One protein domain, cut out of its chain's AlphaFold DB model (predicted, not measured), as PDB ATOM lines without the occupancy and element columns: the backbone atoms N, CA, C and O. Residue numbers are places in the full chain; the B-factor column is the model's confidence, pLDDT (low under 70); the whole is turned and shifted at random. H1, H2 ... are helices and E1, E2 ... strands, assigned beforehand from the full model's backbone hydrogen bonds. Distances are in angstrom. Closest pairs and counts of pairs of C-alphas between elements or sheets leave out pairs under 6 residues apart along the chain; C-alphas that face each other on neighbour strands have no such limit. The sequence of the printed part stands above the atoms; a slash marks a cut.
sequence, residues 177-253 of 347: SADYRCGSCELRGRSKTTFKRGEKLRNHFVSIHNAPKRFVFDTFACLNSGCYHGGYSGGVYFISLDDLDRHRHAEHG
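This is residues 177 to 253 of the 347 residues of an uncharacterized protein of Lophiotrema nucula (UniProt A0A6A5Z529). Two very short parallel strands, E1 and E2, lie side by side in the core of a small rounded domain, with helices and loops packed round them. H2 is on one side of this pair, its residues 198 to 205 coming nearest; H1 and H4 pack on each other beyond the strands' last residues, H3 is beside E2, and residues 221 to 234 make a long loop back to E2. The printed part has 77 residues, with four named helices and two named strands in the order E1, H1, H2, H3, E2, H4; the sheet's order is E1, E2. The class is mostly helix, though under half of the residues are in named elements. The whole is compact, with a radius of gyration of the C-alphas of 11.3 A and spans of 31 by 25 by 23 A.

E1, residues 180 to 182, and E2, residues 235 to 237, are parallel neighbours at 33 degrees; N 181 and O 235 are 2.8 A apart and N 237 and O 181 are 3.0 A apart, within hydrogen-bond range. Residues 180 to 181 of E1 also pair with residues 194 to 195, antiparallel. H1, residues 183 to 187, follows E1 over a tight link; its closest C-alphas to E2, those of Gly 183 and Val 236, are 5.4 A apart. H2, residues 198 to 209, comes closest to E1 at the C-alphas of Tyr 180 and Gly 198, 6.3 A apart, and H2 and E2 are near each other, with 5 pairs of C-alphas within 10 A. H3, residues 217 to 220, is close to H2 but not clearly touching, with the closest C-alphas, those of Arg 202 and Phe 217, 7.2 A apart. The closest C-alphas of H3 and E2, those of Phe 220 and Tyr 237, are 5.7 A apart. E1, H1, H2, H3 and E2 form a strand-helix-strand unit, two parallel neighbour strands with helices between them along the chain. H4, residues 241 to 251, touches H1, with the C-alphas of Ser 184 and Asp 243 closest at 6.0 A; H2 and H4 are apart. In H1, H2 and H4 every O i to N i+4 pair is within hydrogen-bond range; H3 is too short for such a pair.

E1 begins at C-alpha 180, (-9.795, -30.399, 39.795), and spans 6.9 A; H1 spans 6.1 A. H2 begins at C-alpha 198, (-9.376, -32.822, 33.997), and spans 15.4 A. H3 spans 5.5 A and E2 6.5 A. H4 spans 15.2 A and ends at C-alpha 251, (-3.060, -17.957, 49.506).

The two C-alphas farthest apart are those of Lys 213 and Gly 253, 31.9 A. The printed part has no cut. The link from H3 to E2, 14 residues, is long. The mean pLDDT of the printed part is 90.7; residue 177 and residues 230 to 233 are under 70.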
ATOM      1  N   SER A 177     -10.807 -38.757  44.594       55.94
ATOM      2  CA  SER A 177     -10.722 -37.609  45.501       55.94
ATOM      3  C   SER A 177      -9.856 -36.460  44.979       55.94
ATOM      4  O   SER A 177      -9.853 -35.396  45.594       55.94
ATOM      5  N   ALA A 178      -9.160 -36.623  43.849       70.50
ATOM      6  CA  ALA A 178      -8.427 -35.525  43.233       70.50
ATOM      7  C   ALA A 178      -9.403 -34.601  42.502       70.50
ATOM      8  O   ALA A 178      -9.681 -34.742  41.310       70.50
ATOM      9  N   ASP A 179      -9.959 -33.660  43.252       89.12
ATOM     10  CA  ASP A 179     -10.825 -32.642  42.689       89.12
ATOM     11  C   ASP A 179      -9.980 -31.616  41.923       89.12
ATOM     12  O   ASP A 179      -9.080 -30.963  42.454       89.12
ATOM     13  N   TYR A 180     -10.289 -31.472  40.641       93.25
ATOM     14  CA  TYR A 180      -9.795 -30.399  39.795       93.25
ATOM     15  C   TYR A 180     -10.626 -29.156  40.083       93.25
ATOM     16  O   TYR A 180     -11.853 -29.192  39.990       93.25
ATOM     17  N   ARG A 181      -9.972 -28.051  40.426       94.81
ATOM     18  CA  ARG A 181     -10.631 -26.794  40.787       94.81
ATOM     19  C   ARG A 181     -10.239 -25.691  39.822       94.81
ATOM     20  O   ARG A 181      -9.079 -25.578  39.428       94.81
ATOM     21  N   CYS A 182     -11.218 -24.869  39.460       97.06
ATOM     22  CA  CYS A 182     -10.988 -23.660  38.680       97.06
ATOM     23  C   CYS A 182     -10.630 -22.503  39.621       97.06
ATOM     24  O   CYS A 182     -11.509 -21.818  40.147       97.06
ATOM     25  N   GLY A 183      -9.335 -22.259  39.816       96.50
ATOM     26  CA  GLY A 183      -8.847 -21.177  40.667       96.50
ATOM     27  C   GLY A 183      -9.238 -19.787  40.160       96.50
ATOM     28  O   GLY A 183      -9.502 -18.892  40.959       96.50
ATOM     29  N   SER A 184      -9.394 -19.610  38.844       97.25
ATOM     30  CA  SER A 184      -9.903 -18.360  38.258       97.25
ATOM     31  C   SER A 184     -11.348 -18.048  38.669       97.25
ATOM     32  O   SER A 184     -11.705 -16.877  38.815       97.25
ATOM     33  N   CYS A 185     -12.196 -19.062  38.879       97.44
ATOM     34  CA  CYS A 185     -13.534 -18.870  39.445       97.44
ATOM     35  C   CYS A 185     -13.476 -18.584  40.951       97.44
ATOM     36  O   CYS A 185     -14.183 -17.685  41.415       97.44
ATOM     37  N   GLU A 186     -12.609 -19.289  41.690       95.69
ATOM     38  CA  GLU A 186     -12.417 -19.075  43.133       95.69
ATOM     39  C   GLU A 186     -11.972 -17.633  43.437       95.69
ATOM     40  O   GLU A 186     -12.568 -16.972  44.288       95.69
ATOM     41  N   LEU A 187     -11.011 -17.092  42.677       95.81
ATOM     42  CA  LEU A 187     -10.521 -15.711  42.823       95.81
ATOM     43  C   LEU A 187     -11.584 -14.640  42.560       95.81
ATOM     44  O   LEU A 187     -11.487 -13.529  43.077       95.81
ATOM     45  N   ARG A 188     -12.591 -14.954  41.740       96.06
ATOM     46  CA  ARG A 188     -13.711 -14.050  41.431       96.06
ATOM     47  C   ARG A 188     -14.867 -14.195  42.424       96.06
ATOM     48  O   ARG A 188     -15.917 -13.598  42.203       96.06
ATOM     49  N   GLY A 189     -14.710 -15.015  43.467       93.69
ATOM     50  CA  GLY A 189     -15.762 -15.296  44.444       93.69
ATOM     51  C   GLY A 189     -16.953 -16.060  43.862       93.69
ATOM     52  O   GLY A 189     -18.042 -16.023  44.432       93.69
ATOM     53  N   ARG A 190     -16.782 -16.735  42.717       90.38
ATOM     54  CA  ARG A 190     -17.822 -17.608  42.152       90.38
ATOM     55  C   ARG A 190     -17.826 -18.951  42.884       90.38
ATOM     56  O   ARG A 190     -16.888 -19.270  43.614       90.38
ATOM     57  N   SER A 191     -18.894 -19.733  42.707       80.06
ATOM     58  CA  SER A 191     -19.018 -21.046  43.346       80.06
ATOM     59  C   SER A 191     -17.768 -21.894  43.091       80.06
ATOM     60  O   SER A 191     -17.255 -21.947  41.971       80.06
ATOM     61  N   LYS A 192     -17.264 -22.537  44.153       86.88
ATOM     62  CA  LYS A 192     -16.091 -23.416  44.096       86.88
ATOM     63  C   LYS A 192     -16.469 -24.688  43.345       86.88
ATOM     64  O   LYS A 192     -16.876 -25.681  43.945       86.88
ATOM     65  N   THR A 193     -16.417 -24.628  42.020       89.19
ATOM     66  CA  THR A 193     -16.697 -25.776  41.167       89.19
ATOM     67  C   THR A 193     -15.521 -26.741  41.237       89.19
ATOM     68  O   THR A 193     -14.391 -26.430  40.854       89.19
ATOM     69  N   THR A 194     -15.800 -27.929  41.758       93.12
ATOM     70  CA  THR A 194     -14.881 -29.062  41.759       93.12
ATOM     71  C   THR A 194     -15.266 -30.015  40.632       93.12
ATOM     72  O   THR A 194     -16.443 -30.276  40.367       93.12
ATOM     73  N   PHE A 195     -14.268 -30.545  39.934       92.44
ATOM     74  CA  PHE A 195     -14.447 -31.485  38.838       92.44
ATOM     75  C   PHE A 195     -13.687 -32.769  39.142       92.44
ATOM     76  O   PHE A 195     -12.530 -32.737  39.530       92.44
ATOM     77  N   LYS A 196     -14.310 -33.919  38.887       88.25
ATOM     78  CA  LYS A 196     -13.678 -35.236  39.084       88.25
ATOM     79  C   LYS A 196     -12.715 -35.647  37.967       88.25
ATOM     80  O   LYS A 196     -12.081 -36.689  38.053       88.25
ATOM     81  N   ARG A 197     -12.673 -34.898  36.861       88.06
ATOM     82  CA  ARG A 197     -11.864 -35.213  35.673       88.06
ATOM     83  C   ARG A 197     -11.298 -33.931  35.075       88.06
ATOM     84  O   ARG A 197     -12.057 -32.977  34.888       88.06
ATOM     85  N   GLY A 198     -10.027 -33.952  34.671       90.12
ATOM     86  CA  GLY A 198      -9.376 -32.822  33.997       90.12
ATOM     87  C   GLY A 198     -10.075 -32.400  32.698       90.12
ATOM     88  O   GLY A 198     -10.163 -31.216  32.396       90.12
ATOM     89  N   GLU A 199     -10.689 -33.339  31.971       92.31
ATOM     90  CA  GLU A 199     -11.488 -33.030  30.775       92.31
ATOM     91  C   GLU A 199     -12.707 -32.145  31.090       92.31
ATOM     92  O   GLU A 199     -13.011 -31.213  30.345       92.31
ATOM     93  N   LYS A 200     -13.385 -32.375  32.225       94.38
ATOM     94  CA  LYS A 200     -14.511 -31.524  32.639       94.38
ATOM     95  C   LYS A 200     -14.044 -30.119  33.012       94.38
ATOM     96  O   LYS A 200     -14.720 -29.158  32.656       94.38
ATOM     97  N   LEU A 201     -12.891 -30.004  33.670       95.19
ATOM     98  CA  LEU A 201     -12.273 -28.709  33.949       95.19
ATOM     99  C   LEU A 201     -11.891 -27.979  32.646       95.19
ATOM    100  O   LEU A 201     -12.174 -26.793  32.505       95.19
ATOM    101  N   ARG A 202     -11.334 -28.684  31.652       96.00
ATOM    102  CA  ARG A 202     -11.051 -28.106  30.328       96.00
ATOM    103  C   ARG A 202     -12.313 -27.563  29.668       96.00
ATOM    104  O   ARG A 202     -12.327 -26.418  29.225       96.00
ATOM    105  N   ASN A 203     -13.378 -28.363  29.639       96.62
ATOM    106  CA  ASN A 203     -14.659 -27.943  29.071       96.62
ATOM    107  C   ASN A 203     -15.232 -26.731  29.814       96.62
ATOM    108  O   ASN A 203     -15.791 -25.846  29.174       96.62
ATOM    109  N   HIS A 204     -15.042 -26.655  31.134       97.19
ATOM    110  CA  HIS A 204     -15.390 -25.481  31.929       97.19
ATOM    111  C   HIS A 204     -14.587 -24.235  31.522       97.19
ATOM    112  O   HIS A 204     -15.176 -23.169  31.371       97.19
ATOM    113  N   PHE A 205     -13.277 -24.340  31.283       97.12
ATOM    114  CA  PHE A 205     -12.498 -23.203  30.778       97.12
ATOM    115  C   PHE A 205     -12.984 -22.728  29.408       97.12
ATOM    116  O   PHE A 205     -13.102 -21.524  29.182       97.12
ATOM    117  N   VAL A 206     -13.336 -23.652  28.515       97.38
ATOM    118  CA  VAL A 206     -13.874 -23.297  27.196       97.38
ATOM    119  C   VAL A 206     -15.243 -22.619  27.318       97.38
ATOM    120  O   VAL A 206     -15.460 -21.596  26.681       97.38
ATOM    121  N   SER A 207     -16.162 -23.144  28.135       97.50
ATOM    122  CA  SER A 207     -17.543 -22.641  28.193       97.50
ATOM    123  C   SER A 207     -17.743 -21.422  29.093       97.50
ATOM    124  O   SER A 207     -18.554 -20.559  28.773       97.50
ATOM    125  N   ILE A 208     -17.035 -21.342  30.223       97.25
ATOM    126  CA  ILE A 208     -17.213 -20.274  31.221       97.25
ATOM    127  C   ILE A 208     -16.198 -19.148  31.037       97.25
ATOM    128  O   ILE A 208     -16.505 -17.991  31.325       97.25
ATOM    129  N   HIS A 209     -14.993 -19.476  30.566       96.44
ATOM    130  CA  HIS A 209     -13.903 -18.516  30.406       96.44
ATOM    131  C   HIS A 209     -13.547 -18.233  28.942       96.44
ATOM    132  O   HIS A 209     -12.602 -17.488  28.698       96.44
ATOM    133  N   ASN A 210     -14.292 -18.796  27.982       97.25
ATOM    134  CA  ASN A 210     -14.037 -18.662  26.543       97.25
ATOM    135  C   ASN A 210     -12.598 -19.039  26.146       97.25
ATOM    136  O   ASN A 210     -12.034 -18.482  25.205       97.25
ATOM    137  N   ALA A 211     -11.984 -19.980  26.870       97.38
ATOM    138  CA  ALA A 211     -10.640 -20.439  26.553       97.38
ATOM    139  C   ALA A 211     -10.623 -21.186  25.202       97.38
ATOM    140  O   ALA A 211     -11.596 -21.865  24.851       97.38
ATOM    141  N   PRO A 212      -9.513 -21.136  24.444       96.88
ATOM    142  CA  PRO A 212      -9.374 -21.914  23.217       96.88
ATOM    143  C   PRO A 212      -9.567 -23.418  23.465       96.88
ATOM    144  O   PRO A 212      -9.096 -23.959  24.462       96.88
ATOM    145  N   LYS A 213     -10.174 -24.153  22.522       94.31
ATOM    146  CA  LYS A 213     -10.386 -25.615  22.663       94.31
ATOM    147  C   LYS A 213      -9.094 -26.410  22.903       94.31
ATOM    148  O   LYS A 213      -9.129 -27.468  23.524       94.31
ATOM    149  N   ARG A 214      -7.960 -25.908  22.399       92.81
ATOM    150  CA  ARG A 214      -6.622 -26.503  22.560       92.81
ATOM    151  C   ARG A 214      -5.852 -25.955  23.772       92.81
ATOM    152  O   ARG A 214      -4.640 -26.104  23.838       92.81
ATOM    153  N   PHE A 215      -6.533 -25.302  24.709       93.69
ATOM    154  CA  PHE A 215      -5.914 -24.740  25.904       93.69
ATOM    155  C   PHE A 215      -5.319 -25.837  26.804       93.69
ATOM    156  O   PHE A 215      -6.014 -26.774  27.213       93.69
ATOM    157  N   VAL A 216      -4.026 -25.707  27.115       92.75
ATOM    158  CA  VAL A 216      -3.270 -26.632  27.973       92.75
ATOM    159  C   VAL A 216      -3.194 -26.045  29.379       92.75
ATOM    160  O   VAL A 216      -2.238 -25.364  29.743       92.75
ATOM    161  N   PHE A 217      -4.235 -26.291  30.171       91.12
ATOM    162  CA  PHE A 217      -4.381 -25.695  31.503       91.12
ATOM    163  C   PHE A 217      -3.343 -26.182  32.529       91.12
ATOM    164  O   PHE A 217      -3.119 -25.502  33.525       91.12
ATOM    165  N   ASP A 218      -2.679 -27.315  32.279       91.62
ATOM    166  CA  ASP A 218      -1.633 -27.855  33.162       91.62
ATOM    167  C   ASP A 218      -0.442 -26.892  33.321       91.62
ATOM    168  O   ASP A 218       0.242 -26.910  34.340       91.62
ATOM    169  N   THR A 219      -0.231 -25.997  32.347       94.25
ATOM    170  CA  THR A 219       0.803 -24.948  32.406       94.25
ATOM    171  C   THR A 219       0.527 -23.877  33.466       94.25
ATOM    172  O   THR A 219       1.455 -23.223  33.935       94.25
ATOM    173  N   PHE A 220      -0.730 -23.728  33.889       96.19
ATOM    174  CA  PHE A 220      -1.171 -22.745  34.879       96.19
ATOM    175  C   PHE A 220      -1.696 -23.435  36.142       96.19
ATOM    176  O   PHE A 220      -2.731 -23.054  36.684       96.19
ATOM    177  N   ALA A 221      -1.015 -24.485  36.603       95.06
ATOM    178  CA  ALA A 221      -1.335 -25.166  37.853       95.06
ATOM    179  C   ALA A 221      -0.603 -24.525  39.044       95.06
ATOM    180  O   ALA A 221       0.582 -24.185  38.963       95.06
ATOM    181  N   CYS A 222      -1.278 -24.398  40.190       94.75
ATOM    182  CA  CYS A 222      -0.575 -24.102  41.435       94.75
ATOM    183  C   CYS A 222       0.118 -25.369  41.943       94.75
ATOM    184  O   CYS A 222      -0.544 -26.380  42.151       94.75
ATOM    185  N   LEU A 223       1.434 -25.295  42.165       92.50
ATOM    186  CA  LEU A 223       2.272 -26.415  42.617       92.50
ATOM    187  C   LEU A 223       2.545 -26.407  44.129       92.50
ATOM    188  O   LEU A 223       3.313 -27.228  44.622       92.50
ATOM    189  N   ASN A 224       1.957 -25.471  44.878       92.19
ATOM    190  CA  ASN A 224       2.099 -25.463  46.332       92.19
ATOM    191  C   ASN A 224       1.414 -26.710  46.915       92.19
ATOM    192  O   ASN A 224       0.302 -27.034  46.505       92.19
ATOM    193  N   SER A 225       2.038 -27.391  47.877       86.56
ATOM    194  CA  SER A 225       1.556 -28.660  48.448       86.56
ATOM    195  C   SER A 225       0.147 -28.584  49.052       86.56
ATOM    196  O   SER A 225      -0.560 -29.588  49.084       86.56
ATOM    197  N   GLY A 226      -0.302 -27.400  49.485       85.75
ATOM    198  CA  GLY A 226      -1.682 -27.189  49.948       85.75
ATOM    199  C   GLY A 226      -2.727 -27.107  48.824       85.75
ATOM    200  O   GLY A 226      -3.902 -27.398  49.044       85.75
ATOM    201  N   CYS A 227      -2.313 -26.736  47.610       89.94
ATOM    202  CA  CYS A 227      -3.180 -26.617  46.431       89.94
ATOM    203  C   CYS A 227      -3.004 -27.767  45.435       89.94
ATOM    204  O   CYS A 227      -3.901 -28.011  44.624       89.94
ATOM    205  N   TYR A 228      -1.870 -28.462  45.504       82.56
ATOM    206  CA  TYR A 228      -1.478 -29.558  44.636       82.56
ATOM    207  C   TYR A 228      -1.386 -30.852  45.437       82.56
ATOM    208  O   TYR A 228      -0.601 -30.963  46.377       82.56
ATOM    209  N   HIS A 229      -2.163 -31.861  45.054       70.75
ATOM    210  CA  HIS A 229      -2.031 -33.193  45.633       70.75
ATOM    211  C   HIS A 229      -0.962 -33.958  44.852       70.75
ATOM    212  O   HIS A 229      -1.230 -34.551  43.808       70.75
ATOM    213  N   GLY A 230       0.275 -33.860  45.350       52.81
ATOM    214  CA  GLY A 230       1.471 -34.449  44.755       52.81
ATOM    215  C   GLY A 230       1.265 -35.901  44.331       52.81
ATOM    216  O   GLY A 230       0.949 -36.755  45.153       52.81
ATOM    217  N   GLY A 231       1.435 -36.163  43.035       57.69
ATOM    218  CA  GLY A 231       1.475 -37.512  42.464       57.69
ATOM    219  C   GLY A 231       0.221 -37.953  41.709       57.69
ATOM    220  O   GLY A 231       0.323 -38.832  40.861       57.69
ATOM    221  N   TYR A 232      -0.939 -37.327  41.930       57.97
ATOM    222  CA  TYR A 232      -2.194 -37.826  41.361       57.97
ATOM    223  C   TYR A 232      -3.104 -36.693  40.883       57.97
ATOM    224  O   TYR A 232      -3.956 -36.212  41.621       57.97
ATOM    225  N   SER A 233      -2.904 -36.292  39.624       69.12
ATOM    226  CA  SER A 233      -3.858 -35.625  38.723       69.12
ATOM    227  C   SER A 233      -5.067 -34.943  39.411       69.12
ATOM    228  O   SER A 233      -6.169 -35.491  39.418       69.12
ATOM    229  N   GLY A 234      -4.840 -33.764  40.000       82.75
ATOM    230  CA  GLY A 234      -5.828 -32.887  40.648       82.75
ATOM    231  C   GLY A 234      -5.156 -31.639  41.218       82.75
ATOM    232  O   GLY A 234      -3.930 -31.545  41.204       82.75
ATOM    233  N   GLY A 235      -5.938 -30.658  41.668       92.81
ATOM    234  CA  GLY A 235      -5.405 -29.395  42.190       92.81
ATOM    235  C   GLY A 235      -6.129 -28.158  41.669       92.81
ATOM    236  O   GLY A 235      -7.224 -28.250  41.107       92.81
ATOM    237  N   VAL A 236      -5.521 -26.992  41.884       95.06
ATOM    238  CA  VAL A 236      -6.067 -25.691  41.468       95.06
ATOM    239  C   VAL A 236      -5.382 -25.213  40.191       95.06
ATOM    240  O   VAL A 236      -4.161 -25.053  40.159       95.06
ATOM    241  N   TYR A 237      -6.184 -24.955  39.160       96.44
ATOM    242  CA  TYR A 237      -5.727 -24.540  37.835       96.44
ATOM    243  C   TYR A 237      -6.352 -23.206  37.429       96.44
ATOM    244  O   TYR A 237      -7.469 -22.881  37.843       96.44
ATOM    245  N   PHE A 238      -5.655 -22.461  36.578       97.25
ATOM    246  CA  PHE A 238      -6.031 -21.103  36.186       97.25
ATOM    247  C   PHE A 238      -6.102 -20.951  34.662       97.25
ATOM    248  O   PHE A 238      -5.533 -21.743  33.913       97.25
ATOM    249  N   ILE A 239      -6.826 -19.932  34.194       97.56
ATOM    250  CA  ILE A 239      -6.910 -19.613  32.756       97.56
ATOM    251  C   ILE A 239      -5.714 -18.802  32.254       97.56
ATOM    252  O   ILE A 239      -5.488 -18.728  31.050       97.56
ATOM    253  N   SER A 240      -4.986 -18.156  33.165       97.44
ATOM    254  CA  SER A 240      -3.868 -17.273  32.856       97.44
ATOM    255  C   SER A 240      -2.827 -17.297  33.971       97.44
ATOM    256  O   SER A 240      -3.116 -17.663  35.115       97.44
ATOM    257  N   LEU A 241      -1.612 -16.866  33.627       96.94
ATOM    258  CA  LEU A 241      -0.525 -16.694  34.587       96.94
ATOM    259  C   LEU A 241      -0.860 -15.617  35.632       96.94
ATOM    260  O   LEU A 241      -0.624 -15.831  36.815       96.94
ATOM    261  N   ASP A 242      -1.505 -14.523  35.217       97.69
ATOM    262  CA  ASP A 242      -1.918 -13.438  36.117       97.69
ATOM    263  C   ASP A 242      -2.864 -13.915  37.229       97.69
ATOM    264  O   ASP A 242      -2.760 -13.483  38.379       97.69
ATOM    265  N   ASP A 243      -3.802 -14.812  36.901       97.75
ATOM    266  CA  ASP A 243      -4.703 -15.399  37.892       97.75
ATOM    267  C   ASP A 243      -3.926 -16.326  38.847       97.75
ATOM    268  O   ASP A 243      -4.120 -16.262  40.062       97.75
ATOM    269  N   LEU A 244      -2.995 -17.136  38.329       97.12
ATOM    270  CA  LEU A 244      -2.131 -17.984  39.157       97.12
ATOM    271  C   LEU A 244      -1.267 -17.153  40.123       97.12
ATOM    272  O   LEU A 244      -1.176 -17.488  41.306       97.12
ATOM    273  N   ASP A 245      -0.668 -16.057  39.663       96.12
ATOM    274  CA  ASP A 245       0.159 -15.188  40.506       96.12
ATOM    275  C   ASP A 245      -0.675 -14.447  41.554       96.12
ATOM    276  O   ASP A 245      -0.274 -14.346  42.719       96.12
ATOM    277  N   ARG A 246      -1.891 -14.016  41.201       96.31
ATOM    278  CA  ARG A 246      -2.835 -13.450  42.171       96.31
ATOM    279  C   ARG A 246      -3.193 -14.456  43.260       96.31
ATOM    280  O   ARG A 246      -3.190 -14.098  44.437       96.31
ATOM    281  N   HIS A 247      -3.460 -15.705  42.883       96.06
ATOM    282  CA  HIS A 247      -3.695 -16.783  43.840       96.06
ATOM    283  C   HIS A 247      -2.479 -17.029  44.731       96.06
ATOM    284  O   HIS A 247      -2.622 -17.067  45.950       96.06
ATOM    285  N   ARG A 248      -1.276 -17.117  44.153       95.25
ATOM    286  CA  ARG A 248      -0.038 -17.271  44.926       95.25
ATOM    287  C   ARG A 248       0.142 -16.141  45.924       95.25
ATOM    288  O   ARG A 248       0.487 -16.408  47.064       95.25
ATOM    289  N   HIS A 249      -0.134 -14.897  45.552       93.56
ATOM    290  CA  HIS A 249      -0.041 -13.777  46.484       93.56
ATOM    291  C   HIS A 249      -1.106 -13.792  47.584       93.56
ATOM    292  O   HIS A 249      -0.816 -13.333  48.691       93.56
ATOM    293  N   ALA A 250      -2.313 -14.277  47.288       93.62
ATOM    294  CA  ALA A 250      -3.417 -14.332  48.240       93.62
ATOM    295  C   ALA A 250      -3.275 -15.496  49.236       93.62
ATOM    296  O   ALA A 250      -3.354 -15.280  50.441       93.62
ATOM    297  N   GLU A 251      -3.019 -16.704  48.734       92.88
ATOM    298  CA  GLU A 251      -3.060 -17.957  49.506       92.88
ATOM    299  C   GLU A 251      -1.671 -18.447  49.935       92.88
ATOM    300  O   GLU A 251      -1.529 -19.224  50.878       92.88
ATOM    301  N   HIS A 252      -0.622 -18.020  49.228       91.44
ATOM    302  CA  HIS A 252       0.764 -18.445  49.466       91.44
ATOM    303  C   HIS A 252       1.711 -17.264  49.665       91.44
ATOM    304  O   HIS A 252       2.931 -17.437  49.675       91.44
ATOM    305  N   GLY A 253       1.160 -16.055  49.801       85.94
ATOM    306  CA  GLY A 253       1.944 -14.879  50.111       85.94
ATOM    307  C   GLY A 253       2.667 -15.077  51.443       85.94
ATOM    308  O   GLY A 253       2.218 -15.880  52.267       85.94
TER     309      GLY A 253